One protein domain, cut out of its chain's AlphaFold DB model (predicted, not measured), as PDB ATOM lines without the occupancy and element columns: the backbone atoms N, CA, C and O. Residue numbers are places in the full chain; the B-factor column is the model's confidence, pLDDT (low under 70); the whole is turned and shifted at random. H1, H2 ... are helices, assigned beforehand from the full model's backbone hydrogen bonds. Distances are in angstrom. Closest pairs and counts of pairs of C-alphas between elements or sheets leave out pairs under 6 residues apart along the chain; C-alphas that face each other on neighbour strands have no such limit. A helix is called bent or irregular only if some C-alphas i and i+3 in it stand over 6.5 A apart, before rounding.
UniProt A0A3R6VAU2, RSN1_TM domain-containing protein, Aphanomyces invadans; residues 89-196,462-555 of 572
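This is residues 89 to 196 and 462 to 555 of the 572 residues of the protein "RSN1_TM domain-containing protein" of Aphanomyces invadans (UniProt A0A3R6VAU2). Picture a long bundle of four nearly aligned helices, H2, H4, H5 and H6, with H4 and H5 side by side in the middle and H2 and H6 on opposite sides of them. Short H1 sits at one end of the bundle and short H3 near the other; past H1's end, a loosely folded tail with H7 and H8 trails away. The printed part has 202 residues with eight named helices, H1 to H8 in chain order, and no named strand; its class is all helix. It is loose, with a radius of gyration of the C-alphas of 22.9 A, and elongated, spanning 76 by 38 by 32 A.

Start with H1, residues 91 to 98, which touches residues 102 to 103 of H2, residues 100 to 134, at a steep tilt of 59 degrees; the closest C-alphas, of His 95 and Ala 103, are 5.3 A apart. H2 is the hub, touching four helices, and has a kink of 36 degrees near residue 123. Its residues 127 to 132 touch H3, residues 142 to 145, closest at the C-alphas of Ile 128 and Met 145, 5.4 A. H4, residues 157 to 182, touches H2 at a shallow tilt of 11 degrees, opposite ways, closest at the C-alphas of Met 115 and Leu 170, 6.9 A. Beyond the cut, H5, residues 463 to 490, touches H4 at a shallow tilt of 6 degrees, opposite ways, closest at the C-alphas of Cys 182 and Ala 465, 6.6 A. H6, residues 493 to 524, forms a hairpin with H5, closest at the C-alphas of Phe 487 and Ile 496, 5.6 A. H2, H4, H5 and H6 are an up-and-down bundle, each running against the one before; H2 and H6 are apart. H7, residues 531 to 537, and H8, residues 550 to 555, touch no helix. Every O i to N i+4 pair is within hydrogen-bond range in H1, H4, H6 and H8; H2 has 29 of 31, H5 20 of 24, and H7 1 of 3, with 1 of 4 O i to N i+3 pairs, while H3 is too short for an i+4 pair.

Find C-alpha 91 at (127.784, 95.087, 114.210), where H1 begins. From C-alpha 100 at (131.151, 101.384, 121.479), H2 runs 49.0 A; it is only just irregular, C-alphas 125 and 128 being 6.8 A apart. H4 runs 37.4 A, H5 41.5 A and H6 46.2 A. H7 is only just irregular, C-alphas 533 and 536 being 7.0 A apart. H8 ends at C-alpha 555, (135.127, 90.061, 147.999).

The C-alphas farthest apart, of Pro 136 and Leu 555, are 76.6 A apart. Residues 197 to 461 are not printed, and C-alphas 196 and 462 are 8.3 A apart across the cut. The links H3 to H4 and H7 to H8 are long. Residues 522 to 528 and 546 to 552 stand free. Mean pLDDT of the printed part is 73.3; 71 residues are under 70, among them 89 to 99, 182 to 196 and 528 to 555.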
ATOM      1  N   ASN A  89     130.261  88.805 112.340       62.06
ATOM      2  CA  ASN A  89     129.722  89.368 111.091       62.06
ATOM      3  C   ASN A  89     128.667  90.470 111.327       62.06
ATOM      4  O   ASN A  89     128.379  91.238 110.415       62.06
ATOM      5  N   ASP A  90     128.101  90.561 112.536       67.88
ATOM      6  CA  ASP A  90     127.060  91.531 112.890       67.88
ATOM      7  C   ASP A  90     127.585  92.622 113.840       67.88
ATOM      8  O   ASP A  90     128.151  92.323 114.900       67.88
ATOM      9  N   ILE A  91     127.356  93.888 113.474       65.81
ATOM     10  CA  ILE A  91     127.784  95.087 114.210       65.81
ATOM     11  C   ILE A  91     127.159  95.121 115.609       65.81
ATOM     12  O   ILE A  91     127.844  95.495 116.562       65.81
ATOM     13  N   ALA A  92     125.906  94.680 115.773       65.06
ATOM     14  CA  ALA A  92     125.248  94.674 117.080       65.06
ATOM     15  C   ALA A  92     125.909  93.668 118.041       65.06
ATOM     16  O   ALA A  92     126.159  93.963 119.214       65.06
ATOM     17  N   SER A  93     126.266  92.489 117.526       66.19
ATOM     18  CA  SER A  93     126.991  91.473 118.292       66.19
ATOM     19  C   SER A  93     128.425  91.900 118.647       66.19
ATOM     20  O   SER A  93     128.884  91.635 119.761       66.19
ATOM     21  N   LEU A  94     129.094  92.615 117.733       67.75
ATOM     22  CA  LEU A  94     130.435  93.173 117.916       67.75
ATOM     23  C   LEU A  94     130.442  94.270 118.985       67.75
ATOM     24  O   LEU A  94     131.289  94.272 119.878       67.75
ATOM     25  N   HIS A  95     129.459  95.167 118.919       67.00
ATOM     26  CA  HIS A  95     129.255  96.248 119.877       67.00
ATOM     27  C   HIS A  95     129.101  95.718 121.306       67.00
ATOM     28  O   HIS A  95     129.769  96.199 122.214       67.00
ATOM     29  N   LYS A  96     128.307  94.659 121.503       65.25
ATOM     30  CA  LYS A  96     128.117  94.048 122.827       65.25
ATOM     31  C   LYS A  96     129.390  93.407 123.395       65.25
ATOM     32  O   LYS A  96     129.518  93.303 124.611       65.25
ATOM     33  N   ALA A  97     130.298  92.941 122.538       64.88
ATOM     34  CA  ALA A  97     131.500  92.222 122.956       64.88
ATOM     35  C   ALA A  97     132.715  93.134 123.190       64.88
ATOM     36  O   ALA A  97     133.491  92.879 124.106       64.88
ATOM     37  N   ILE A  98     132.895  94.165 122.357       67.00
ATOM     38  CA  ILE A  98     134.083  95.041 122.374       67.00
ATOM     39  C   ILE A  98     133.763  96.427 122.968       67.00
ATOM     40  O   ILE A  98     134.661  97.119 123.446       67.00
ATOM     41  N   GLY A  99     132.492  96.829 122.975       69.88
ATOM     42  CA  GLY A  99     132.048  98.166 123.367       69.88
ATOM     43  C   GLY A  99     132.038  99.171 122.208       69.88
ATOM     44  O   GLY A  99     132.513  98.901 121.100       69.88
ATOM     45  N   ASP A 100     131.475 100.350 122.473       71.00
ATOM     46  CA  ASP A 100     131.151 101.384 121.479       71.00
ATOM     47  C   ASP A 100     132.380 101.866 120.695       71.00
ATOM     48  O   ASP A 100     132.336 102.004 119.472       71.00
ATOM     49  N   GLU A 101     133.495 102.113 121.385       72.00
ATOM     50  CA  GLU A 101     134.687 102.705 120.772       72.00
ATOM     51  C   GLU A 101     135.465 101.706 119.913       72.00
ATOM     52  O   GLU A 101     135.899 102.046 118.810       72.00
ATOM     53  N   GLY A 102     135.594 100.455 120.365       73.38
ATOM     54  CA  GLY A 102     136.261  99.411 119.587       73.38
ATOM     55  C   GLY A 102     135.459  99.010 118.348       73.38
ATOM     56  O   GLY A 102     136.025  98.860 117.263       73.38
ATOM     57  N   ALA A 103     134.132  98.924 118.466       75.19
ATOM     58  CA  ALA A 103     133.263  98.686 117.318       75.19
ATOM     59  C   ALA A 103     133.271  99.870 116.330       75.19
ATOM     60  O   ALA A 103     133.293  99.650 115.115       75.19
ATOM     61  N   PHE A 104     133.345 101.117 116.811       76.56
ATOM     62  CA  PHE A 104     133.545 102.287 115.951       76.56
ATOM     63  C   PHE A 104     134.887 102.254 115.224       76.56
ATOM     64  O   PHE A 104     134.926 102.497 114.020       76.56
ATOM     65  N   TYR A 105     135.977 101.920 115.918       78.75
ATOM     66  CA  TYR A 105     137.300 101.818 115.306       78.75
ATOM     67  C   TYR A 105     137.326 100.789 114.167       78.75
ATOM     68  O   TYR A 105     137.801 101.086 113.073       78.75
ATOM     69  N   LEU A 106     136.756  99.601 114.377       80.56
ATOM     70  CA  LEU A 106     136.668  98.577 113.330       80.56
ATOM     71  C   LEU A 106     135.771  99.019 112.169       80.56
ATOM     72  O   LEU A 106     136.125  98.848 111.004       80.56
ATOM     73  N   THR A 107     134.645  99.658 112.477       79.81
ATOM     74  CA  THR A 107     133.743 100.221 111.467       79.81
ATOM     75  C   THR A 107     134.451 101.291 110.626       79.81
ATOM     76  O   THR A 107     134.339 101.283 109.400       79.81
ATOM     77  N   PHE A 108     135.246 102.165 111.253       83.25
ATOM     78  CA  PHE A 108     136.096 103.144 110.574       83.25
ATOM     79  C   PHE A 108     137.058 102.466 109.591       83.25
ATOM     80  O   PHE A 108     137.139 102.894 108.440       83.25
ATOM     81  N   GLN A 109     137.723 101.378 109.998       85.19
ATOM     82  CA  GLN A 109     138.625 100.624 109.120       85.19
ATOM     83  C   GLN A 109     137.889 100.019 107.915       85.19
ATOM     84  O   GLN A 109     138.395 100.076 106.796       85.19
ATOM     85  N   VAL A 110     136.667  99.509 108.099       84.69
ATOM     86  CA  VAL A 110     135.844  98.978 106.996       84.69
ATOM     87  C   VAL A 110     135.456 100.077 106.001       84.69
ATOM     88  O   VAL A 110     135.544  99.868 104.790       84.69
ATOM     89  N   TYR A 111     135.043 101.255 106.477       85.56
ATOM     90  CA  TYR A 111     134.737 102.384 105.592       85.56
ATOM     91  C   TYR A 111     135.983 102.905 104.869       85.56
ATOM     92  O   TYR A 111     135.912 103.203 103.676       85.56
ATOM     93  N   ALA A 112     137.126 102.965 105.558       86.62
ATOM     94  CA  ALA A 112     138.395 103.353 104.955       86.62
ATOM     95  C   ALA A 112     138.806 102.353 103.862       86.62
ATOM     96  O   ALA A 112     139.161 102.766 102.762       86.62
ATOM     97  N   LEU A 113     138.661 101.049 104.117       89.56
ATOM     98  CA  LEU A 113     138.919 100.000 103.132       89.56
ATOM     99  C   LEU A 113     138.012 100.141 101.904       89.56
ATOM    100  O   LEU A 113     138.508 100.111 100.782       89.56
ATOM    101  N   LYS A 114     136.701 100.345 102.093       89.62
ATOM    102  CA  LYS A 114     135.758 100.578 100.983       89.62
ATOM    103  C   LYS A 114     136.173 101.780 100.132       89.62
ATOM    104  O   LYS A 114     136.177 101.683  98.908       89.62
ATOM    105  N   MET A 115     136.544 102.891 100.768       90.06
ATOM    106  CA  MET A 115     137.019 104.088 100.070       90.06
ATOM    107  C   MET A 115     138.297 103.798  99.273       90.06
ATOM    108  O   MET A 115     138.359 104.119  98.088       90.06
ATOM    109  N   VAL A 116     139.289 103.151  99.896       90.44
ATOM    110  CA  VAL A 116     140.552 102.790  99.239       90.44
ATOM    111  C   VAL A 116     140.301 101.862  98.053       90.44
ATOM    112  O   VAL A 116     140.839 102.122  96.986       90.44
ATOM    113  N   LEU A 117     139.430 100.856  98.176       92.81
ATOM    114  CA  LEU A 117     139.085  99.957  97.069       92.81
ATOM    115  C   LEU A 117     138.480 100.702  95.871       92.81
ATOM    116  O   LEU A 117     138.867 100.441  94.732       92.81
ATOM    117  N   VAL A 118     137.581 101.664  96.108       93.38
ATOM    118  CA  VAL A 118     137.011 102.503  95.037       93.38
ATOM    119  C   VAL A 118     138.090 103.380  94.393       93.38
ATOM    120  O   VAL A 118     138.153 103.480  93.168       93.38
ATOM    121  N   MET A 119     138.976 103.978  95.195       91.69
ATOM    122  CA  MET A 119     140.102 104.769  94.686       91.69
ATOM    123  C   MET A 119     141.085 103.914  93.875       91.69
ATOM    124  O   MET A 119     141.562 104.358  92.833       91.69
ATOM    125  N   THR A 120     141.356 102.682  94.308       93.12
ATOM    126  CA  THR A 120     142.197 101.719  93.589       93.12
ATOM    127  C   THR A 120     141.558 101.309  92.266       93.12
ATOM    128  O   THR A 120     142.242 101.313  91.246       93.12
ATOM    129  N   ALA A 121     140.252 101.026  92.242       94.44
ATOM    130  CA  ALA A 121     139.533 100.724  91.005       94.44
ATOM    131  C   ALA A 121     139.594 101.902  90.016       94.44
ATOM    132  O   ALA A 121     139.916 101.710  88.846       94.44
ATOM    133  N   PHE A 122     139.378 103.133  90.492       93.44
ATOM    134  CA  PHE A 122     139.542 104.335  89.671       93.44
ATOM    135  C   PHE A 122     140.977 104.478  89.141       93.44
ATOM    136  O   PHE A 122     141.184 104.773  87.964       93.44
ATOM    137  N   ALA A 123     141.983 104.237  89.987       91.31
ATOM    138  CA  ALA A 123     143.379 104.307  89.578       91.31
ATOM    139  C   ALA A 123     143.723 103.261  88.502       91.31
ATOM    140  O   ALA A 123     144.423 103.594  87.550       91.31
ATOM    141  N   LEU A 124     143.199 102.036  88.614       92.69
ATOM    142  CA  LEU A 124     143.398 100.960  87.637       92.69
ATOM    143  C   LEU A 124     142.706 101.229  86.297       92.69
ATOM    144  O   LEU A 124     143.260 100.888  85.258       92.69
ATOM    145  N   LEU A 125     141.519 101.839  86.312       93.06
ATOM    146  CA  LEU A 125     140.727 102.072  85.100       93.06
ATOM    147  C   LEU A 125     141.090 103.372  84.374       93.06
ATOM    148  O   LEU A 125     140.960 103.442  83.157       93.06
ATOM    149  N   VAL A 126     141.522 104.403  85.104       92.38
ATOM    150  CA  VAL A 126     141.732 105.747  84.545       92.38
ATOM    151  C   VAL A 126     143.201 106.151  84.603       92.38
ATOM    152  O   VAL A 126     143.800 106.454  83.572       92.38
ATOM    153  N   LEU A 127     143.803 106.153  85.795       90.44
ATOM    154  CA  LEU A 127     145.138 106.729  85.992       90.44
ATOM    155  C   LEU A 127     146.238 105.881  85.347       90.44
ATOM    156  O   LEU A 127     147.017 106.402  84.556       90.44
ATOM    157  N   ILE A 128     146.284 104.582  85.648       89.38
ATOM    158  CA  ILE A 128     147.325 103.676  85.151       89.38
ATOM    159  C   ILE A 128     147.315 103.599  83.617       89.38
ATOM    160  O   ILE A 128     148.378 103.820  83.038       89.38
ATOM    161  N   PRO A 129     146.172 103.390  82.931       90.50
ATOM    162  CA  PRO A 129     146.139 103.401  81.470       90.50
ATOM    163  C   PRO A 129     146.609 104.734  80.886       90.50
ATOM    164  O   PRO A 129     147.429 104.740  79.973       90.50
ATOM    165  N   THR A 130     146.171 105.863  81.456       88.31
ATOM    166  CA  THR A 130     146.607 107.199  81.012       88.31
ATOM    167  C   THR A 130     148.122 107.371  81.151       88.31
ATOM    168  O   THR A 130     148.770 107.905  80.256       88.31
ATOM    169  N   TYR A 131     148.711 106.911  82.258       88.06
ATOM    170  CA  TYR A 131     150.150 107.037  82.484       88.06
ATOM    171  C   TYR A 131     150.962 106.105  81.585       88.06
ATOM    172  O   TYR A 131     151.941 106.552  80.996       88.06
ATOM    173  N   VAL A 132     150.528 104.854  81.418       85.94
ATOM    174  CA  VAL A 132     151.203 103.859  80.576       85.94
ATOM    175  C   VAL A 132     151.178 104.259  79.103       85.94
ATOM    176  O   VAL A 132     152.214 104.200  78.448       85.94
ATOM    177  N   LEU A 133     150.033 104.718  78.587       83.44
ATOM    178  CA  LEU A 133     149.893 105.119  77.181       83.44
ATOM    179  C   LEU A 133     150.740 106.345  76.818       83.44
ATOM    180  O   LEU A 133     151.053 106.557  75.651       83.44
ATOM    181  N   CYS A 134     151.100 107.164  77.804       76.75
ATOM    182  CA  CYS A 134     151.864 108.393  77.602       76.75
ATOM    183  C   CYS A 134     153.319 108.287  78.069       76.75
ATOM    184  O   CYS A 134     154.077 109.246  77.910       76.75
ATOM    185  N   ALA A 135     153.712 107.160  78.669       74.31
ATOM    186  CA  ALA A 135     155.049 106.967  79.199       74.31
ATOM    187  C   ALA A 135     156.058 106.771  78.051       74.31
ATOM    188  O   ALA A 135     155.939 105.815  77.289       74.31
ATOM    189  N   PRO A 136     157.119 107.594  77.961       67.62
ATOM    190  CA  PRO A 136     158.220 107.362  77.022       67.62
ATOM    191  C   PRO A 136     159.220 106.302  77.528       67.62
ATOM    192  O   PRO A 136     160.253 106.063  76.913       67.62
ATOM    193  N   THR A 137     158.960 105.717  78.696       67.94
ATOM    194  CA  THR A 137     159.844 104.806  79.437       67.94
ATOM    195  C   THR A 137     159.291 103.382  79.419       67.94
ATOM    196  O   THR A 137     158.082 103.192  79.321       67.94
ATOM    197  N   SER A 138     160.156 102.370  79.537       70.62
ATOM    198  CA  SER A 138     159.735 100.963  79.499       70.62
ATOM    199  C   SER A 138     158.840 100.594  80.687       70.62
ATOM    200  O   SER A 138     159.099 101.013  81.810       70.62
ATOM    201  N   LEU A 139     157.840  99.734  80.467       74.25
ATOM    202  CA  LEU A 139     156.930  99.211  81.507       74.25
ATOM    203  C   LEU A 139     157.643  98.551  82.706       74.25
ATOM    204  O   LEU A 139     157.064  98.411  83.784       74.25
ATOM    205  N   ALA A 140     158.909  98.162  82.532       67.69
ATOM    206  CA  ALA A 140     159.754  97.622  83.591       67.69
ATOM    207  C   ALA A 140     160.084  98.655  84.689       67.69
ATOM    208  O   ALA A 140     160.372  98.270  85.824       67.69
ATOM    209  N   ALA A 141     160.018  99.955  84.381       67.25
ATOM    210  CA  ALA A 141     160.225 101.024  85.348       67.25
ATOM    211  C   ALA A 141     158.914 101.375  86.068       67.25
ATOM    212  O   ALA A 141     157.929 101.765  85.443       67.25
ATOM    213  N   PHE A 142     158.903 101.328  87.403       68.25
ATOM    214  CA  PHE A 142     157.720 101.678  88.203       68.25
ATOM    215  C   PHE A 142     157.233 103.121  87.962       68.25
ATOM    216  O   PHE A 142     156.037 103.408  88.010       68.25
ATOM    217  N   SER A 143     158.150 104.037  87.629       69.12
ATOM    218  CA  SER A 143     157.840 105.442  87.335       69.12
ATOM    219  C   SER A 143     156.845 105.628  86.179       69.12
ATOM    220  O   SER A 143     156.170 106.660  86.134       69.12
ATOM    221  N   THR A 144     156.695 104.625  85.306       74.12
ATOM    222  CA  THR A 144     155.763 104.615  84.163       74.12
ATOM    223  C   THR A 144     154.294 104.562  84.564       74.12
ATOM    224  O   THR A 144     153.452 105.086  83.844       74.12
ATOM    225  N   MET A 145     153.980 104.009  85.738       78.00
ATOM    226  CA  MET A 145     152.612 103.914  86.262       78.00
ATOM    227  C   MET A 145     152.240 105.089  87.174       78.00
ATOM    228  O   MET A 145     151.281 105.014  87.942       78.00
ATOM    229  N   THR A 146     152.999 106.184  87.128       81.38
ATOM    230  CA  THR A 146     152.797 107.342  88.007       81.38
ATOM    231  C   THR A 146     152.635 108.628  87.211       81.38
ATOM    232  O   THR A 146     153.056 108.720  86.061       81.38
ATOM    233  N   ILE A 147     152.126 109.677  87.865       79.69
ATOM    234  CA  ILE A 147     151.996 111.019  87.278       79.69
ATOM    235  C   ILE A 147     153.320 111.564  86.714       79.69
ATOM    236  O   ILE A 147     153.322 112.392  85.806       79.69
ATOM    237  N   ARG A 148     154.467 111.068  87.202       76.75
ATOM    238  CA  ARG A 148     155.790 111.443  86.691       76.75
ATOM    239  C   ARG A 148     156.037 110.975  85.266       76.75
ATOM    240  O   ARG A 148     156.977 111.495  84.677       76.75
ATOM    241  N   ALA A 149     155.265 110.030  84.727       78.44
ATOM    242  CA  ALA A 149     155.348 109.566  83.341       78.44
ATOM    243  C   ALA A 149     154.900 110.637  82.331       78.44
ATOM    244  O   ALA A 149     155.395 110.668  81.204       78.44
ATOM    245  N   LEU A 150     154.046 111.568  82.760       81.31
ATOM    246  CA  LEU A 150     153.536 112.632  81.905       81.31
ATOM    247  C   LEU A 150     154.610 113.700  81.611       81.31
ATOM    248  O   LEU A 150     155.415 114.018  82.498       81.31
ATOM    249  N   PRO A 151     154.632 114.250  80.381       80.50
ATOM    250  CA  PRO A 151     155.490 115.374  80.033       80.50
ATOM    251  C   PRO A 151     155.014 116.675  80.691       80.50
ATOM    252  O   PRO A 151     153.842 116.830  81.048       80.50
ATOM    253  N   ASP A 152     155.943 117.616  80.838       82.06
ATOM    254  CA  ASP A 152     155.680 118.907  81.472       82.06
ATOM    255  C   ASP A 152     154.685 119.728  80.641       82.06
ATOM    256  O   ASP A 152     154.704 119.697  79.411       82.06
ATOM    257  N   LYS A 153     153.784 120.447  81.321       82.75
ATOM    258  CA  LYS A 153     152.714 121.272  80.725       82.75
ATOM    259  C   LYS A 153     151.765 120.512  79.782       82.75
ATOM    260  O   LYS A 153     151.050 121.130  78.998       82.75
ATOM    261  N   SER A 154     151.713 119.183  79.882       85.19
ATOM    262  CA  SER A 154     150.827 118.349  79.067       85.19
ATOM    263  C   SER A 154     149.340 118.613  79.358       85.19
ATOM    264  O   SER A 154     148.960 118.771  80.523       85.19
ATOM    265  N   PRO A 155     148.453 118.587  78.343       86.75
ATOM    266  CA  PRO A 155     147.007 118.648  78.568       86.75
ATOM    267  C   PRO A 155     146.493 117.445  79.373       86.75
ATOM    268  O   PRO A 155     145.526 117.569  80.120       86.75
ATOM    269  N   LEU A 156     147.175 116.299  79.308       86.69
ATOM    270  CA  LEU A 156     146.799 115.073  80.020       86.69
ATOM    271  C   LEU A 156     146.964 115.175  81.543       86.69
ATOM    272  O   LEU A 156     146.364 114.401  82.286       86.69
ATOM    273  N   LEU A 157     147.707 116.174  82.030       88.69
ATOM    274  CA  LEU A 157     147.772 116.504  83.455       88.69
ATOM    275  C   LEU A 157     146.395 116.880  84.033       88.69
ATOM    276  O   LEU A 157     146.185 116.729  85.236       88.69
ATOM    277  N   TRP A 158     145.429 117.281  83.195       92.06
ATOM    278  CA  TRP A 158     144.043 117.477  83.623       92.06
ATOM    279  C   TRP A 158     143.393 116.207  84.171       92.06
ATOM    280  O   TRP A 158     142.583 116.311  85.086       92.06
ATOM    281  N   VAL A 159     143.779 115.014  83.704       91.38
ATOM    282  CA  VAL A 159     143.273 113.745  84.255       91.38
ATOM    283  C   VAL A 159     143.668 113.613  85.729       91.38
ATOM    284  O   VAL A 159     142.847 113.247  86.568       91.38
ATOM    285  N   ALA A 160     144.900 113.999  86.070       89.88
ATOM    286  CA  ALA A 160     145.361 114.020  87.451       89.88
ATOM    287  C   ALA A 160     144.664 115.116  88.280       89.88
ATOM    288  O   ALA A 160     144.265 114.850  89.414       89.88
ATOM    289  N   VAL A 161     144.437 116.311  87.720       91.69
ATOM    290  CA  VAL A 161     143.651 117.372  88.385       91.69
ATOM    291  C   VAL A 161     142.232 116.883  88.692       91.69
ATOM    292  O   VAL A 161     141.800 116.950  89.839       91.69
ATOM    293  N   VAL A 162     141.527 116.319  87.707       92.94
ATOM    294  CA  VAL A 162     140.178 115.756  87.880       92.94
ATOM    295  C   VAL A 162     140.183 114.639  88.923       92.94
ATOM    296  O   VAL A 162     139.298 114.600  89.776       92.94
ATOM    297  N   SER A 163     141.209 113.781  88.936       92.06
ATOM    298  CA  SER A 163     141.336 112.744  89.967       92.06
ATOM    299  C   SER A 163     141.425 113.317  91.386       92.06
ATOM    300  O   SER A 163     140.826 112.751  92.301       92.06
ATOM    301  N   CYS A 164     142.061 114.483  91.579       91.50
ATOM    302  CA  CYS A 164     142.078 115.157  92.877       91.50
ATOM    303  C   CYS A 164     140.673 115.583  93.316       91.50
ATOM    304  O   CYS A 164     140.337 115.421  94.490       91.50
ATOM    305  N   TYR A 165     139.834 116.081  92.401       93.38
ATOM    306  CA  TYR A 165     138.438 116.412  92.705       93.38
ATOM    307  C   TYR A 165     137.616 115.162  93.036       93.38
ATOM    308  O   TYR A 165     136.899 115.158  94.037       93.38
ATOM    309  N   VAL A 166     137.763 114.084  92.257       93.38
ATOM    310  CA  VAL A 166     137.075 112.805  92.503       93.38
ATOM    311  C   VAL A 166     137.450 112.243  93.875       93.38
ATOM    312  O   VAL A 166     136.571 111.933  94.678       93.38
ATOM    313  N   PHE A 167     138.745 112.168  94.190       91.94
ATOM    314  CA  PHE A 167     139.223 111.671  95.482       91.94
ATOM    315  C   PHE A 167     138.784 112.570  96.640       91.94
ATOM    316  O   PHE A 167     138.375 112.059  97.679       91.94
ATOM    317  N   SER A 168     138.770 113.892  96.454       91.00
ATOM    318  CA  SER A 168     138.243 114.824  97.461       91.00
ATOM    319  C   SER A 168     136.747 114.617  97.707       91.00
ATOM    320  O   SER A 168     136.306 114.637  98.854       91.00
ATOM    321  N   GLY A 169     135.969 114.347  96.653       90.12
ATOM    322  CA  GLY A 169     134.554 113.990  96.758       90.12
ATOM    323  C   GLY A 169     134.330 112.677  97.514       90.12
ATOM    324  O   GLY A 169     133.505 112.628  98.425       90.12
ATOM    325  N   LEU A 170     135.106 111.632  97.205       90.75
ATOM    326  CA  LEU A 170     135.058 110.353  97.927       90.75
ATOM    327  C   LEU A 170     135.396 110.526  99.416       90.75
ATOM    328  O   LEU A 170     134.679 110.004 100.271       90.75
ATOM    329  N   TYR A 171     136.420 111.322  99.733       88.62
ATOM    330  CA  TYR A 171     136.757 111.675 101.114       88.62
ATOM    331  C   TYR A 171     135.631 112.449 101.806       88.62
ATOM    332  O   TYR A 171     135.315 112.167 102.960       88.62
ATOM    333  N   ALA A 172     134.983 113.395 101.123       85.38
ATOM    334  CA  ALA A 172     133.851 114.131 101.682       85.38
ATOM    335  C   ALA A 172     132.663 113.205 102.002       85.38
ATOM    336  O   ALA A 172     132.030 113.353 103.053       85.38
ATOM    337  N   ILE A 173     132.384 112.214 101.147       87.75
ATOM    338  CA  ILE A 173     131.360 111.186 101.390       87.75
ATOM    339  C   ILE A 173     131.737 110.337 102.609       87.75
ATOM    340  O   ILE A 173     130.921 110.190 103.520       87.75
ATOM    341  N   PHE A 174     132.974 109.838 102.660       86.69
ATOM    342  CA  PHE A 174     133.509 109.063 103.784       86.69
ATOM    343  C   PHE A 174     133.392 109.823 105.115       86.69
ATOM    344  O   PHE A 174     132.839 109.308 106.087       86.69
ATOM    345  N   LEU A 175     133.814 111.089 105.141       81.44
ATOM    346  CA  LEU A 175     133.721 111.961 106.316       81.44
ATOM    347  C   LEU A 175     132.272 112.242 106.718       81.44
ATOM    348  O   LEU A 175     131.959 112.276 107.904       81.44
ATOM    349  N   THR A 176     131.370 112.414 105.750       80.31
ATOM    350  CA  THR A 176     129.944 112.635 106.031       80.31
ATOM    351  C   THR A 176     129.304 111.391 106.644       80.31
ATOM    352  O   THR A 176     128.526 111.511 107.589       80.31
ATOM    353  N   GLN A 177     129.641 110.198 106.149       81.06
ATOM    354  CA  GLN A 177     129.176 108.930 106.720       81.06
ATOM    355  C   GLN A 177     129.695 108.743 108.150       81.06
ATOM    356  O   GLN A 177     128.912 108.453 109.052       81.06
ATOM    357  N   LEU A 178     130.980 109.010 108.386       77.81
ATOM    358  CA  LEU A 178     131.573 108.970 109.724       77.81
ATOM    359  C   LEU A 178     130.972 110.000 110.680       77.81
ATOM    360  O   LEU A 178     130.648 109.672 111.815       77.81
ATOM    361  N   SER A 179     130.769 111.234 110.224       74.75
ATOM    362  CA  SER A 179     130.142 112.288 111.023       74.75
ATOM    363  C   SER A 179     128.708 111.916 111.415       74.75
ATOM    364  O   SER A 179     128.296 112.182 112.543       74.75
ATOM    365  N   ARG A 180     127.957 111.239 110.532       74.31
ATOM    366  CA  ARG A 180     126.629 110.690 110.860       74.31
ATOM    367  C   ARG A 180     126.705 109.595 111.925       74.31
ATOM    368  O   ARG A 180     125.876 109.614 112.825       74.31
ATOM    369  N   LEU A 181     127.696 108.703 111.856       70.69
ATOM    370  CA  LEU A 181     127.931 107.674 112.879       70.69
ATOM    371  C   LEU A 181     128.263 108.298 114.243       70.69
ATOM    372  O   LEU A 181     127.647 107.950 115.240       70.69
ATOM    373  N   CYS A 182     129.176 109.273 114.279       66.38
ATOM    374  CA  CYS A 182     129.575 109.956 115.516       66.38
ATOM    375  C   CYS A 182     128.441 110.779 116.147       66.38
ATOM    376  O   CYS A 182     128.381 110.922 117.366       66.38
ATOM    377  N   ASN A 183     127.569 111.368 115.324       63.28
ATOM    378  CA  ASN A 183     126.509 112.273 115.774       63.28
ATOM    379  C   ASN A 183     125.152 111.591 115.961       63.28
ATOM    380  O   ASN A 183     124.157 112.278 116.212       63.28
ATOM    381  N   ASN A 184     125.095 110.268 115.834       63.62
ATOM    382  CA  ASN A 184     123.856 109.548 116.014       63.62
ATOM    383  C   ASN A 184     123.449 109.525 117.495       63.62
ATOM    384  O   ASN A 184     124.184 109.034 118.351       63.62
ATOM    385  N   LYS A 185     122.288 110.110 117.800       56.00
ATOM    386  CA  LYS A 185     121.794 110.299 119.173       56.00
ATOM    387  C   LYS A 185     120.547 109.491 119.498       56.00
ATOM    388  O   LYS A 185     120.146 109.502 120.656       56.00
ATOM    389  N   ASP A 186     119.928 108.823 118.526       53.81
ATOM    390  CA  ASP A 186     118.717 108.030 118.746       53.81
ATOM    391  C   ASP A 186     118.977 106.561 118.360       53.81
ATOM    392  O   ASP A 186     119.030 106.239 117.172       53.81
ATOM    393  N   PRO A 187     119.091 105.648 119.344       50.78
ATOM    394  CA  PRO A 187     119.370 104.234 119.081       50.78
ATOM    395  C   PRO A 187     118.168 103.511 118.467       50.78
ATOM    396  O   PRO A 187     118.309 102.430 117.917       50.78
ATOM    397  N   THR A 188     116.973 104.102 118.560       47.59
ATOM    398  CA  THR A 188     115.717 103.511 118.086       47.59
ATOM    399  C   THR A 188     115.475 103.716 116.593       47.59
ATOM    400  O   THR A 188     114.657 103.011 116.020       47.59
ATOM    401  N   ASN A 189     116.137 104.696 115.967       45.94
ATOM    402  CA  ASN A 189     115.914 105.049 114.558       45.94
ATOM    403  C   ASN A 189     116.989 104.494 113.617       45.94
ATOM    404  O   ASN A 189     116.858 104.617 112.402       45.94
ATOM    405  N   THR A 190     118.070 103.930 114.156       45.41
ATOM    406  CA  THR A 190     119.254 103.563 113.374       45.41
ATOM    407  C   THR A 190     120.070 102.506 114.111       45.41
ATOM    408  O   THR A 190     120.471 102.749 115.246       45.41
ATOM    409  N   ASP A 191     120.425 101.413 113.430       46.41
ATOM    410  CA  ASP A 191     121.336 100.347 113.907       46.41
ATOM    411  C   ASP A 191     122.806 100.806 114.046       46.41
ATOM    412  O   ASP A 191     123.750 100.015 114.045       46.41
ATOM    413  N   LEU A 192     123.035 102.119 114.097       48.47
ATOM    414  CA  LEU A 192     124.356 102.727 114.067       48.47
ATOM    415  C   LEU A 192     124.860 102.938 115.498       48.47
ATOM    416  O   LEU A 192     124.149 103.492 116.336       48.47
ATOM    417  N   LEU A 193     126.116 102.544 115.731       51.84
ATOM    418  CA  LEU A 193     126.895 102.734 116.960       51.84
ATOM    419  C   LEU A 193     126.612 104.082 117.631       51.84
ATOM    420  O   LEU A 193     127.068 105.123 117.165       51.84
ATOM    421  N   CYS A 194     125.875 104.059 118.739       55.69
ATOM    422  CA  CYS A 194     125.636 105.249 119.537       55.69
ATOM    423  C   CYS A 194     126.620 105.277 120.705       55.69
ATOM    424  O   CYS A 194     126.615 104.380 121.542       55.69
ATOM    425  N   MET A 195     127.447 106.317 120.777       62.72
ATOM    426  CA  MET A 195     128.371 106.525 121.893       62.72
ATOM    427  C   MET A 195     127.644 107.271 123.009       62.72
ATOM    428  O   MET A 195     127.689 108.503 123.081       62.72
ATOM    429  N   PHE A 196     126.915 106.536 123.851       63.34
ATOM    430  CA  PHE A 196     126.209 107.140 124.978       63.34
ATOM    431  C   PHE A 196     127.093 107.197 126.228       63.34
ATOM    432  O   PHE A 196     127.736 106.204 126.586       63.34
ATOM    433  N   GLY A 462     133.404 108.956 122.718       57.69
ATOM    434  CA  GLY A 462     133.332 109.538 121.373       57.69
ATOM    435  C   GLY A 462     134.238 110.739 121.107       57.69
ATOM    436  O   GLY A 462     134.321 111.216 119.970       57.69
ATOM    437  N   ALA A 463     135.022 111.181 122.093       60.91
ATOM    438  CA  ALA A 463     136.135 112.090 121.841       60.91
ATOM    439  C   ALA A 463     137.157 111.458 120.880       60.91
ATOM    440  O   ALA A 463     137.614 112.142 119.970       60.91
ATOM    441  N   ILE A 464     137.442 110.158 121.015       62.59
ATOM    442  CA  ILE A 464     138.360 109.423 120.128       62.59
ATOM    443  C   ILE A 464     137.794 109.308 118.706       62.59
ATOM    444  O   ILE A 464     138.510 109.479 117.721       62.59
ATOM    445  N   ALA A 465     136.487 109.074 118.582       63.22
ATOM    446  CA  ALA A 465     135.822 109.027 117.285       63.22
ATOM    447  C   ALA A 465     135.908 110.373 116.558       63.22
ATOM    448  O   ALA A 465     136.327 110.443 115.403       63.22
ATOM    449  N   THR A 466     135.594 111.462 117.262       65.69
ATOM    450  CA  THR A 466     135.679 112.816 116.696       65.69
ATOM    451  C   THR A 466     137.117 113.215 116.357       65.69
ATOM    452  O   THR A 466     137.362 113.756 115.277       65.69
ATOM    453  N   THR A 467     138.107 112.897 117.196       67.81
ATOM    454  CA  THR A 467     139.516 113.159 116.857       67.81
ATOM    455  C   THR A 467     139.984 112.338 115.665       67.81
ATOM    456  O   THR A 467     140.651 112.901 114.803       67.81
ATOM    457  N   SER A 468     139.592 111.066 115.560       66.44
ATOM    458  CA  SER A 468     139.888 110.227 114.393       66.44
ATOM    459  C   SER A 468     139.303 110.825 113.108       66.44
ATOM    460  O   SER A 468     140.005 110.953 112.103       66.44
ATOM    461  N   THR A 469     138.056 111.315 113.149       70.56
ATOM    462  CA  THR A 469     137.463 111.990 111.984       70.56
ATOM    463  C   THR A 469     138.239 113.244 111.587       70.56
ATOM    464  O   THR A 469     138.562 113.400 110.411       70.56
ATOM    465  N   HIS A 470     138.647 114.087 112.541       73.19
ATOM    466  CA  HIS A 470     139.489 115.247 112.240       73.19
ATOM    467  C   HIS A 470     140.865 114.841 111.695       73.19
ATOM    468  O   HIS A 470     141.314 115.424 110.713       73.19
ATOM    469  N   ALA A 471     141.505 113.818 112.271       70.75
ATOM    470  CA  ALA A 471     142.782 113.285 111.799       70.75
ATOM    471  C   ALA A 471     142.697 112.833 110.331       70.75
ATOM    472  O   ALA A 471     143.576 113.147 109.530       70.75
ATOM    473  N   SER A 472     141.601 112.174 109.945       72.38
ATOM    474  CA  SER A 472     141.392 111.729 108.563       72.38
ATOM    475  C   SER A 472     141.216 112.880 107.557       72.38
ATOM    476  O   SER A 472     141.617 112.737 106.402       72.38
ATOM    477  N   MET A 473     140.711 114.048 107.983       74.88
ATOM    478  CA  MET A 473     140.628 115.240 107.122       74.88
ATOM    479  C   MET A 473     142.016 115.786 106.762       74.88
ATOM    480  O   MET A 473     142.206 116.313 105.666       74.88
ATOM    481  N   PHE A 474     143.003 115.643 107.650       75.75
ATOM    482  CA  PHE A 474     144.367 116.094 107.369       75.75
ATOM    483  C   PHE A 474     145.020 115.284 106.255       75.75
ATOM    484  O   PHE A 474     145.698 115.871 105.414       75.75
ATOM    485  N   ALA A 475     144.779 113.971 106.197       78.31
ATOM    486  CA  ALA A 475     145.307 113.123 105.128       78.31
ATOM    487  C   ALA A 475     144.912 113.644 103.732       78.31
ATOM    488  O   ALA A 475     145.741 113.653 102.821       78.31
ATOM    489  N   LEU A 476     143.685 114.163 103.586       82.88
ATOM    490  CA  LEU A 476     143.222 114.789 102.348       82.88
ATOM    491  C   LEU A 476     144.006 116.069 102.014       82.88
ATOM    492  O   LEU A 476     144.446 116.235 100.879       82.88
ATOM    493  N   VAL A 477     144.209 116.960 102.989       82.75
ATOM    494  CA  VAL A 477     144.956 118.216 102.783       82.75
ATOM    495  C   VAL A 477     146.424 117.956 102.467       82.75
ATOM    496  O   VAL A 477     146.992 118.625 101.611       82.75
ATOM    497  N   ILE A 478     147.028 116.952 103.101       78.62
ATOM    498  CA  ILE A 478     148.388 116.498 102.791       78.62
ATOM    499  C   ILE A 478     148.466 116.029 101.337       78.62
ATOM    500  O   ILE A 478     149.356 116.454 100.598       78.62
ATOM    501  N   TYR A 479     147.529 115.177 100.912       83.56
ATOM    502  CA  TYR A 479     147.473 114.688  99.537       83.56
ATOM    503  C   TYR A 479     147.319 115.843  98.534       83.56
ATOM    504  O   TYR A 479     148.095 115.946  97.585       83.56
ATOM    505  N   GLN A 480     146.373 116.755  98.771       85.56
ATOM    506  CA  GLN A 480     146.157 117.924  97.915       85.56
ATOM    507  C   GLN A 480     147.371 118.865  97.902       85.56
ATOM    508  O   GLN A 480     147.730 119.372  96.843       85.56
ATOM    509  N   GLY A 481     148.038 119.064  99.043       78.56
ATOM    510  CA  GLY A 481     149.257 119.867  99.151       78.56
ATOM    511  C   GLY A 481     150.429 119.266  98.373       78.56
ATOM    512  O   GLY A 481     151.124 119.983  97.653       78.56
ATOM    513  N   ALA A 482     150.608 117.944  98.434       78.94
ATOM    514  CA  ALA A 482     151.610 117.241  97.636       78.94
ATOM    515  C   ALA A 482     151.331 117.363  96.127       78.94
ATOM    516  O   ALA A 482     152.250 117.611  95.344       78.94
ATOM    517  N   MET A 483     150.062 117.249  95.718       81.44
ATOM    518  CA  MET A 483     149.658 117.443  94.322       81.44
ATOM    519  C   MET A 483     149.854 118.897  93.878       81.44
ATOM    520  O   MET A 483     150.402 119.127  92.804       81.44
ATOM    521  N   ALA A 484     149.499 119.882  94.709       79.62
ATOM    522  CA  ALA A 484     149.731 121.297  94.427       79.62
ATOM    523  C   ALA A 484     151.223 121.594  94.208       79.62
ATOM    524  O   ALA A 484     151.573 122.242  93.225       79.62
ATOM    525  N   GLY A 485     152.101 121.054  95.061       75.19
ATOM    526  CA  GLY A 485     153.552 121.169  94.894       75.19
ATOM    527  C   GLY A 485     154.055 120.550  93.585       75.19
ATOM    528  O   GLY A 485     154.888 121.143  92.906       75.19
ATOM    529  N   PHE A 486     153.510 119.397  93.180       81.06
ATOM    530  CA  PHE A 486     153.837 118.781  91.889       81.06
ATOM    531  C   PHE A 486     153.396 119.650  90.699       81.06
ATOM    532  O   PHE A 486     154.177 119.880  89.771       81.06
ATOM    533  N   PHE A 487     152.161 120.162  90.718       82.44
ATOM    534  CA  PHE A 487     151.641 121.004  89.638       82.44
ATOM    535  C   PHE A 487     152.319 122.368  89.570       82.44
ATOM    536  O   PHE A 487     152.436 122.902  88.475       82.44
ATOM    537  N   LEU A 488     152.808 122.912  90.684       81.31
ATOM    538  CA  LEU A 488     153.538 124.181  90.685       81.31
ATOM    539  C   LEU A 488     154.788 124.119  89.794       81.31
ATOM    540  O   LEU A 488     155.128 125.101  89.144       81.31
ATOM    541  N   VAL A 489     155.424 122.947  89.713       77.06
ATOM    542  CA  VAL A 489     156.618 122.729  88.886       77.06
ATOM    543  C   VAL A 489     156.267 122.322  87.450       77.06
ATOM    544  O   VAL A 489     156.928 122.759  86.511       77.06
ATOM    545  N   ARG A 490     155.251 121.470  87.253       77.62
ATOM    546  CA  ARG A 490     154.993 120.804  85.954       77.62
ATOM    547  C   ARG A 490     153.688 121.180  85.261       77.62
ATOM    548  O   ARG A 490     153.497 120.837  84.096       77.62
ATOM    549  N   GLY A 491     152.774 121.821  85.971       84.69
ATOM    550  CA  GLY A 491     151.449 122.175  85.481       84.69
ATOM    551  C   GLY A 491     151.433 123.472  84.680       84.69
ATOM    552  O   GLY A 491     152.350 124.290  84.718       84.69
ATOM    553  N   THR A 492     150.342 123.676  83.952       90.56
ATOM    554  CA  THR A 492     149.993 124.994  83.405       90.56
ATOM    555  C   THR A 492     149.377 125.881  84.491       90.56
ATOM    556  O   THR A 492     148.832 125.377  85.474       90.56
ATOM    557  N   TRP A 493     149.384 127.205  84.297       88.06
ATOM    558  CA  TRP A 493     148.778 128.160  85.239       88.06
ATOM    559  C   TRP A 493     147.323 127.823  85.602       88.06
ATOM    560  O   TRP A 493     146.944 127.910  86.768       88.06
ATOM    561  N   HIS A 494     146.530 127.358  84.633       92.44
ATOM    562  CA  HIS A 494     145.139 126.946  84.851       92.44
ATOM    563  C   HIS A 494     145.023 125.692  85.734       92.44
ATOM    564  O   HIS A 494     144.165 125.630  86.612       92.44
ATOM    565  N   GLN A 495     145.904 124.706  85.537       90.50
ATOM    566  CA  GLN A 495     145.935 123.479  86.343       90.50
ATOM    567  C   GLN A 495     146.385 123.767  87.782       90.50
ATOM    568  O   GLN A 495     145.796 123.246  88.727       90.50
ATOM    569  N   ILE A 496     147.385 124.640  87.953       89.69
ATOM    570  CA  ILE A 496     147.852 125.097  89.270       89.69
ATOM    571  C   ILE A 496     146.713 125.804  90.008       89.69
ATOM    572  O   ILE A 496     146.396 125.440  91.142       89.69
ATOM    573  N   ALA A 497     146.063 126.772  89.355       91.62
ATOM    574  CA  ALA A 497     144.959 127.524  89.942       91.62
ATOM    575  C   ALA A 497     143.810 126.605  90.387       91.62
ATOM    576  O   ALA A 497     143.288 126.778  91.489       91.62
ATOM    577  N   ALA A 498     143.461 125.590  89.588       92.56
ATOM    578  CA  ALA A 498     142.420 124.624  89.932       92.56
ATOM    579  C   ALA A 498     142.753 123.829  91.211       92.56
ATOM    580  O   ALA A 498     141.939 123.753  92.133       92.56
ATOM    581  N   VAL A 499     143.968 123.281  91.318       90.38
ATOM    582  CA  VAL A 499     144.369 122.474  92.485       90.38
ATOM    583  C   VAL A 499     144.525 123.333  93.744       90.38
ATOM    584  O   VAL A 499     144.108 122.915  94.825       90.38
ATOM    585  N   VAL A 500     145.056 124.552  93.619       89.06
ATOM    586  CA  VAL A 500     145.149 125.502  94.741       89.06
ATOM    587  C   VAL A 500     143.760 125.935  95.212       89.06
ATOM    588  O   VAL A 500     143.508 125.967  96.417       89.06
ATOM    589  N   ALA A 501     142.827 126.203  94.294       92.75
ATOM    590  CA  ALA A 501     141.445 126.515  94.651       92.75
ATOM    591  C   ALA A 501     140.780 125.353  95.408       92.75
ATOM    592  O   ALA A 501     140.146 125.576  96.440       92.75
ATOM    593  N   LEU A 502     140.976 124.109  94.956       92.44
ATOM    594  CA  LEU A 502     140.481 122.917  95.649       92.44
ATOM    595  C   LEU A 502     141.064 122.781  97.067       92.44
ATOM    596  O   LEU A 502     140.323 122.473  98.006       92.44
ATOM    597  N   LEU A 503     142.364 123.043  97.237       88.94
ATOM    598  CA  LEU A 503     143.034 123.028  98.540       88.94
ATOM    599  C   LEU A 503     142.433 124.073  99.493       88.94
ATOM    600  O   LEU A 503     142.104 123.749 100.634       88.94
ATOM    601  N   LEU A 504     142.228 125.306  99.017       89.88
ATOM    602  CA  LEU A 504     141.627 126.385  99.807       89.88
ATOM    603  C   LEU A 504     140.193 126.052 100.227       89.88
ATOM    604  O   LEU A 504     139.849 126.183 101.403       89.88
ATOM    605  N   VAL A 505     139.368 125.559  99.298       90.25
ATOM    606  CA  VAL A 505     137.994 125.122  99.596       90.25
ATOM    607  C   VAL A 505     137.994 124.006 100.643       90.25
ATOM    608  O   VAL A 505     137.207 124.046 101.589       90.25
ATOM    609  N   SER A 506     138.912 123.045 100.528       87.69
ATOM    610  CA  SER A 506     139.029 121.927 101.472       87.69
ATOM    611  C   SER A 506     139.467 122.387 102.867       87.69
ATOM    612  O   SER A 506     138.922 121.915 103.866       87.69
ATOM    613  N   MET A 507     140.385 123.358 102.965       85.25
ATOM    614  CA  MET A 507     140.781 123.969 104.241       85.25
ATOM    615  C   MET A 507     139.628 124.733 104.902       85.25
ATOM    616  O   MET A 507     139.393 124.570 106.101       85.25
ATOM    617  N   VAL A 508     138.876 125.530 104.133       87.62
ATOM    618  CA  VAL A 508     137.699 126.254 104.641       87.62
ATOM    619  C   VAL A 508     136.637 125.274 105.135       87.62
ATOM    620  O   VAL A 508     136.101 125.450 106.230       87.62
ATOM    621  N   PHE A 509     136.369 124.208 104.377       84.62
ATOM    622  CA  PHE A 509     135.426 123.166 104.775       84.62
ATOM    623  C   PHE A 509     135.858 122.457 106.069       84.62
ATOM    624  O   PHE A 509     135.038 122.266 106.969       84.62
ATOM    625  N   MET A 510     137.146 122.123 106.204       81.62
ATOM    626  CA  MET A 510     137.696 121.516 107.420       81.62
ATOM    627  C   MET A 510     137.548 122.443 108.633       81.62
ATOM    628  O   MET A 510     137.082 122.011 109.691       81.62
ATOM    629  N   LEU A 511     137.897 123.725 108.483       81.75
ATOM    630  CA  LEU A 511     137.765 124.719 109.547       81.75
ATOM    631  C   LEU A 511     136.298 124.904 109.952       81.75
ATOM    632  O   LEU A 511     135.982 124.936 111.143       81.75
ATOM    633  N   TRP A 512     135.392 124.970 108.974       83.69
ATOM    634  CA  TRP A 512     133.954 125.043 109.214       83.69
ATOM    635  C   TRP A 512     133.443 123.829 109.997       83.69
ATOM    636  O   TRP A 512     132.736 123.998 110.994       83.69
ATOM    637  N   HIS A 513     133.819 122.611 109.594       78.12
ATOM    638  CA  HIS A 513     133.420 121.386 110.292       78.12
ATOM    639  C   HIS A 513     133.966 121.361 111.725       78.12
ATOM    640  O   HIS A 513     133.229 121.064 112.662       78.12
ATOM    641  N   TYR A 514     135.219 121.775 111.924       76.12
ATOM    642  CA  TYR A 514     135.820 121.887 113.252       76.12
ATOM    643  C   TYR A 514     135.076 122.880 114.160       76.12
ATOM    644  O   TYR A 514     134.768 122.563 115.313       76.12
ATOM    645  N   ILE A 515     134.740 124.073 113.653       79.00
ATOM    646  CA  ILE A 515     133.974 125.081 114.405       79.00
ATOM    647  C   ILE A 515     132.569 124.559 114.724       79.00
ATOM    648  O   ILE A 515     132.098 124.696 115.859       79.00
ATOM    649  N   ARG A 516     131.906 123.931 113.746       80.50
ATOM    650  CA  ARG A 516     130.577 123.337 113.911       80.50
ATOM    651  C   ARG A 516     130.579 122.264 114.997       80.50
ATOM    652  O   ARG A 516     129.731 122.332 115.887       80.50
ATOM    653  N   ASP A 517     131.525 121.330 114.964       71.31
ATOM    654  CA  ASP A 517     131.626 120.237 115.939       71.31
ATOM    655  C   ASP A 517     131.911 120.766 117.343       71.31
ATOM    656  O   ASP A 517     131.266 120.362 118.313       71.31
ATOM    657  N   LYS A 518     132.807 121.756 117.471       70.62
ATOM    658  CA  LYS A 518     133.029 122.457 118.746       70.62
ATOM    659  C   LYS A 518     131.742 123.093 119.261       70.62
ATOM    660  O   LYS A 518     131.400 122.917 120.431       70.62
ATOM    661  N   GLY A 519     131.002 123.785 118.398       71.62
ATOM    662  CA  GLY A 519     129.704 124.366 118.735       71.62
ATOM    663  C   GLY A 519     128.677 123.317 119.177       71.62
ATOM    664  O   GLY A 519     127.945 123.539 120.142       71.62
ATOM    665  N   GLN A 520     128.643 122.157 118.519       71.25
ATOM    666  CA  GLN A 520     127.775 121.040 118.891       71.25
ATOM    667  C   GLN A 520     128.158 120.432 120.243       71.25
ATOM    668  O   GLN A 520     127.264 120.197 121.055       71.25
ATOM    669  N   MET A 521     129.452 120.257 120.533       67.75
ATOM    670  CA  MET A 521     129.919 119.790 121.842       67.75
ATOM    671  C   MET A 521     129.509 120.738 122.969       67.75
ATOM    672  O   MET A 521     128.990 120.289 123.989       67.75
ATOM    673  N   TYR A 522     129.644 122.054 122.772       67.50
ATOM    674  CA  TYR A 522     129.171 123.032 123.756       67.50
ATOM    675  C   TYR A 522     127.656 122.952 123.974       67.50
ATOM    676  O   TYR A 522     127.194 123.059 125.109       67.50
ATOM    677  N   ARG A 523     126.866 122.736 122.917       70.94
ATOM    678  CA  ARG A 523     125.407 122.566 123.031       70.94
ATOM    679  C   ARG A 523     125.018 121.236 123.685       70.94
ATOM    680  O   ARG A 523     124.002 121.189 124.374       70.94
ATOM    681  N   ALA A 524     125.811 120.180 123.495       68.88
ATOM    682  CA  ALA A 524     125.542 118.846 124.033       68.88
ATOM    683  C   ALA A 524     125.522 118.822 125.570       68.88
ATOM    684  O   ALA A 524     124.693 118.126 126.149       68.88
ATOM    685  N   VAL A 525     126.338 119.649 126.238       71.19
ATOM    686  CA  VAL A 525     126.341 119.772 127.712       71.19
ATOM    687  C   VAL A 525     124.945 120.139 128.252       71.19
ATOM    688  O   VAL A 525     124.538 119.667 129.314       71.19
ATOM    689  N   GLY A 526     124.188 120.953 127.505       67.38
ATOM    690  CA  GLY A 526     122.843 121.422 127.856       67.38
ATOM    691  C   GLY A 526     121.687 120.606 127.264       67.38
ATOM    692  O   GLY A 526     120.528 121.039 127.356       67.38
ATOM    693  N   GLN A 527     121.959 119.463 126.627       74.06
ATOM    694  CA  GLN A 527     120.930 118.559 126.110       74.06
ATOM    695  C   GLN A 527     120.673 117.411 127.101       74.06
ATOM    696  O   GLN A 527     121.622 116.807 127.598       74.06
ATOM    697  N   PRO A 528     119.402 117.118 127.433       67.19
ATOM    698  CA  PRO A 528     119.079 115.958 128.247       67.19
ATOM    699  C   PRO A 528     119.208 114.686 127.404       67.19
ATOM    700  O   PRO A 528     118.665 114.622 126.303       67.19
ATOM    701  N   TYR A 529     119.883 113.674 127.944       67.38
ATOM    702  CA  TYR A 529     119.811 112.312 127.416       67.38
ATOM    703  C   TYR A 529     118.503 111.664 127.885       67.38
ATOM    704  O   TYR A 529     118.055 111.924 129.011       67.38
ATOM    705  N   LYS A 530     117.860 110.859 127.030       66.19
ATOM    706  CA  LYS A 530     116.696 110.064 127.454       66.19
ATOM    707  C   LYS A 530     117.193 108.966 128.412       66.19
ATOM    708  O   LYS A 530     118.249 108.397 128.153       66.19
ATOM    709  N   PRO A 531     116.462 108.640 129.492       58.25
ATOM    710  CA  PRO A 531     116.898 107.632 130.464       58.25
ATOM    711  C   PRO A 531     117.136 106.254 129.824       58.25
ATOM    712  O   PRO A 531     118.113 105.589 130.155       58.25
ATOM    713  N   GLU A 532     116.324 105.886 128.829       56.94
ATOM    714  CA  GLU A 532     116.470 104.660 128.027       56.94
ATOM    715  C   GLU A 532     117.809 104.586 127.270       56.94
ATOM    716  O   GLU A 532     118.342 103.502 127.061       56.94
ATOM    717  N   GLN A 533     118.397 105.733 126.904       56.38
ATOM    718  CA  GLN A 533     119.677 105.808 126.183       56.38
ATOM    719  C   GLN A 533     120.886 105.604 127.106       56.38
ATOM    720  O   GLN A 533     121.944 105.181 126.657       56.38
ATOM    721  N   THR A 534     120.741 105.901 128.399       52.53
ATOM    722  CA  THR A 534     121.827 105.840 129.396       52.53
ATOM    723  C   THR A 534     121.835 104.539 130.204       52.53
ATOM    724  O   THR A 534     122.767 104.285 130.966       52.53
ATOM    725  N   MET A 535     120.794 103.712 130.054       46.75
ATOM    726  CA  MET A 535     120.538 102.527 130.884       46.75
ATOM    727  C   MET A 535     121.388 101.300 130.502       46.75
ATOM    728  O   MET A 535     121.496 100.364 131.292       46.75
ATOM    729  N   LEU A 536     122.040 101.316 129.331       42.91
ATOM    730  CA  LEU A 536     122.898 100.233 128.812       42.91
ATOM    731  C   LEU A 536     124.181  99.986 129.634       42.91
ATOM    732  O   LEU A 536     124.853  98.973 129.440       42.91
ATOM    733  N   LEU A 537     124.497 100.893 130.563       40.38
ATOM    734  CA  LEU A 537     125.611 100.797 131.514       40.38
ATOM    735  C   LEU A 537     125.167 101.096 132.953       40.38
ATOM    736  O   LEU A 537     125.979 101.501 133.784       40.38
ATOM    737  N   SER A 538     123.872 100.940 133.258       33.34
ATOM    738  CA  SER A 538     123.414 101.055 134.645       33.34
ATOM    739  C   SER A 538     124.038  99.931 135.491       33.34
ATOM    740  O   SER A 538     124.381  98.879 134.938       33.34
ATOM    741  N   PRO A 539     124.154 100.092 136.823       36.31
ATOM    742  CA  PRO A 539     124.675  99.060 137.731       36.31
ATOM    743  C   PRO A 539     123.938  97.713 137.638       36.31
ATOM    744  O   PRO A 539     124.472  96.691 138.051       36.31
ATOM    745  N   ASN A 540     122.724  97.711 137.078       34.84
ATOM    746  CA  ASN A 540     121.905  96.518 136.862       34.84
ATOM    747  C   ASN A 540     122.135  95.871 135.484       34.84
ATOM    748  O   ASN A 540     121.562  94.821 135.186       34.84
ATOM    749  N   SER A 541     122.937  96.491 134.616       33.50
ATOM    750  CA  SER A 541     123.329  95.909 133.336       33.50
ATOM    751  C   SER A 541     124.547  95.003 133.535       33.50
ATOM    752  O   SER A 541     125.572  95.399 134.090       33.50
ATOM    753  N   LYS A 542     124.442  93.764 133.043       32.75
ATOM    754  CA  LYS A 542     125.500  92.734 133.106       32.75
ATOM    755  C   LYS A 542     126.818  93.141 132.413       32.75
ATOM    756  O   LYS A 542     127.781  92.386 132.442       32.75
ATOM    757  N   SER A 543     126.860  94.302 131.759       32.59
ATOM    758  CA  SER A 543     128.032  94.914 131.123       32.59
ATOM    759  C   SER A 543     128.964  95.617 132.121       32.59
ATOM    760  O   SER A 543     130.153  95.747 131.834       32.59
ATOM    761  N   VAL A 544     128.478  96.020 133.305       34.28
ATOM    762  CA  VAL A 544     129.303  96.664 134.354       34.28
ATOM    763  C   VAL A 544     130.228  95.661 135.063       34.28
ATOM    764  O   VAL A 544     131.308  96.029 135.526       34.28
ATOM    765  N   ASP A 545     129.886  94.369 135.049       34.84
ATOM    766  CA  ASP A 545     130.734  93.300 135.600       34.84
ATOM    767  C   ASP A 545     132.077  93.141 134.863       34.84
ATOM    768  O   ASP A 545     133.006  92.521 135.387       34.84
ATOM    769  N   MET A 546     132.223  93.713 133.661       33.41
ATOM    770  CA  MET A 546     133.457  93.605 132.882       33.41
ATOM    771  C   MET A 546     134.578  94.521 133.397       33.41
ATOM    772  O   MET A 546     135.746  94.158 133.258       33.41
ATOM    773  N   TYR A 547     134.231  95.632 134.057       32.03
ATOM    774  CA  TYR A 547     135.164  96.685 134.487       32.03
ATOM    775  C   TYR A 547     135.518  96.649 135.981       32.03
ATOM    776  O   TYR A 547     136.344  97.429 136.443       32.03
ATOM    777  N   ARG A 548     134.941  95.723 136.757       36.19
ATOM    778  CA  ARG A 548     135.316  95.538 138.169       36.19
ATOM    779  C   ARG A 548     136.718  94.948 138.289       36.19
ATOM    780  O   ARG A 548     136.990  93.913 137.674       36.19
ATOM    781  N   ASP A 549     137.546  95.552 139.137       32.56
ATOM    782  CA  ASP A 549     138.825  95.002 139.594       32.56
ATOM    783  C   ASP A 549     138.631  93.535 140.048       32.56
ATOM    784  O   ASP A 549     137.704  93.258 140.823       32.56
ATOM    785  N   PRO A 550     139.427  92.564 139.560       37.31
ATOM    786  CA  PRO A 550     139.314  91.163 139.966       37.31
ATOM    787  C   PRO A 550     139.383  90.954 141.489       37.31
ATOM    788  O   PRO A 550     138.757  90.019 141.992       37.31
ATOM    789  N   VAL A 551     140.056  91.838 142.234       35.53
ATOM    790  CA  VAL A 551     140.119  91.780 143.707       35.53
ATOM    791  C   VAL A 551     138.761  92.098 144.346       35.53
ATOM    792  O   VAL A 551     138.333  91.418 145.278       35.53
ATOM    793  N   LEU A 552     138.023  93.068 143.798       36.19
ATOM    794  CA  LEU A 552     136.677  93.421 144.268       36.19
ATOM    795  C   LEU A 552     135.645  92.332 143.933       36.19
ATOM    796  O   LEU A 552     134.684  92.150 144.677       36.19
ATOM    797  N   ARG A 553     135.865  91.543 142.869       39.88
ATOM    798  CA  ARG A 553     135.009  90.388 142.532       39.88
ATOM    799  C   ARG A 553     135.136  89.238 143.536       39.88
ATOM    800  O   ARG A 553     134.148  88.566 143.816       39.88
ATOM    801  N   LEU A 554     136.332  89.016 144.083       37.31
ATOM    802  CA  LEU A 554     136.585  87.980 145.096       37.31
ATOM    803  C   LEU A 554     135.912  88.300 146.442       37.31
ATOM    804  O   LEU A 554     135.449  87.393 147.133       37.31
ATOM    805  N   LEU A 555     135.805  89.584 146.787       38.31
ATOM    806  CA  LEU A 555     135.127  90.061 147.999       38.31
ATOM    807  C   LEU A 555     133.591  90.035 147.881       38.31
ATOM    808  O   LEU A 555     132.894  89.836 148.879       38.31
TER     809      LEU A 555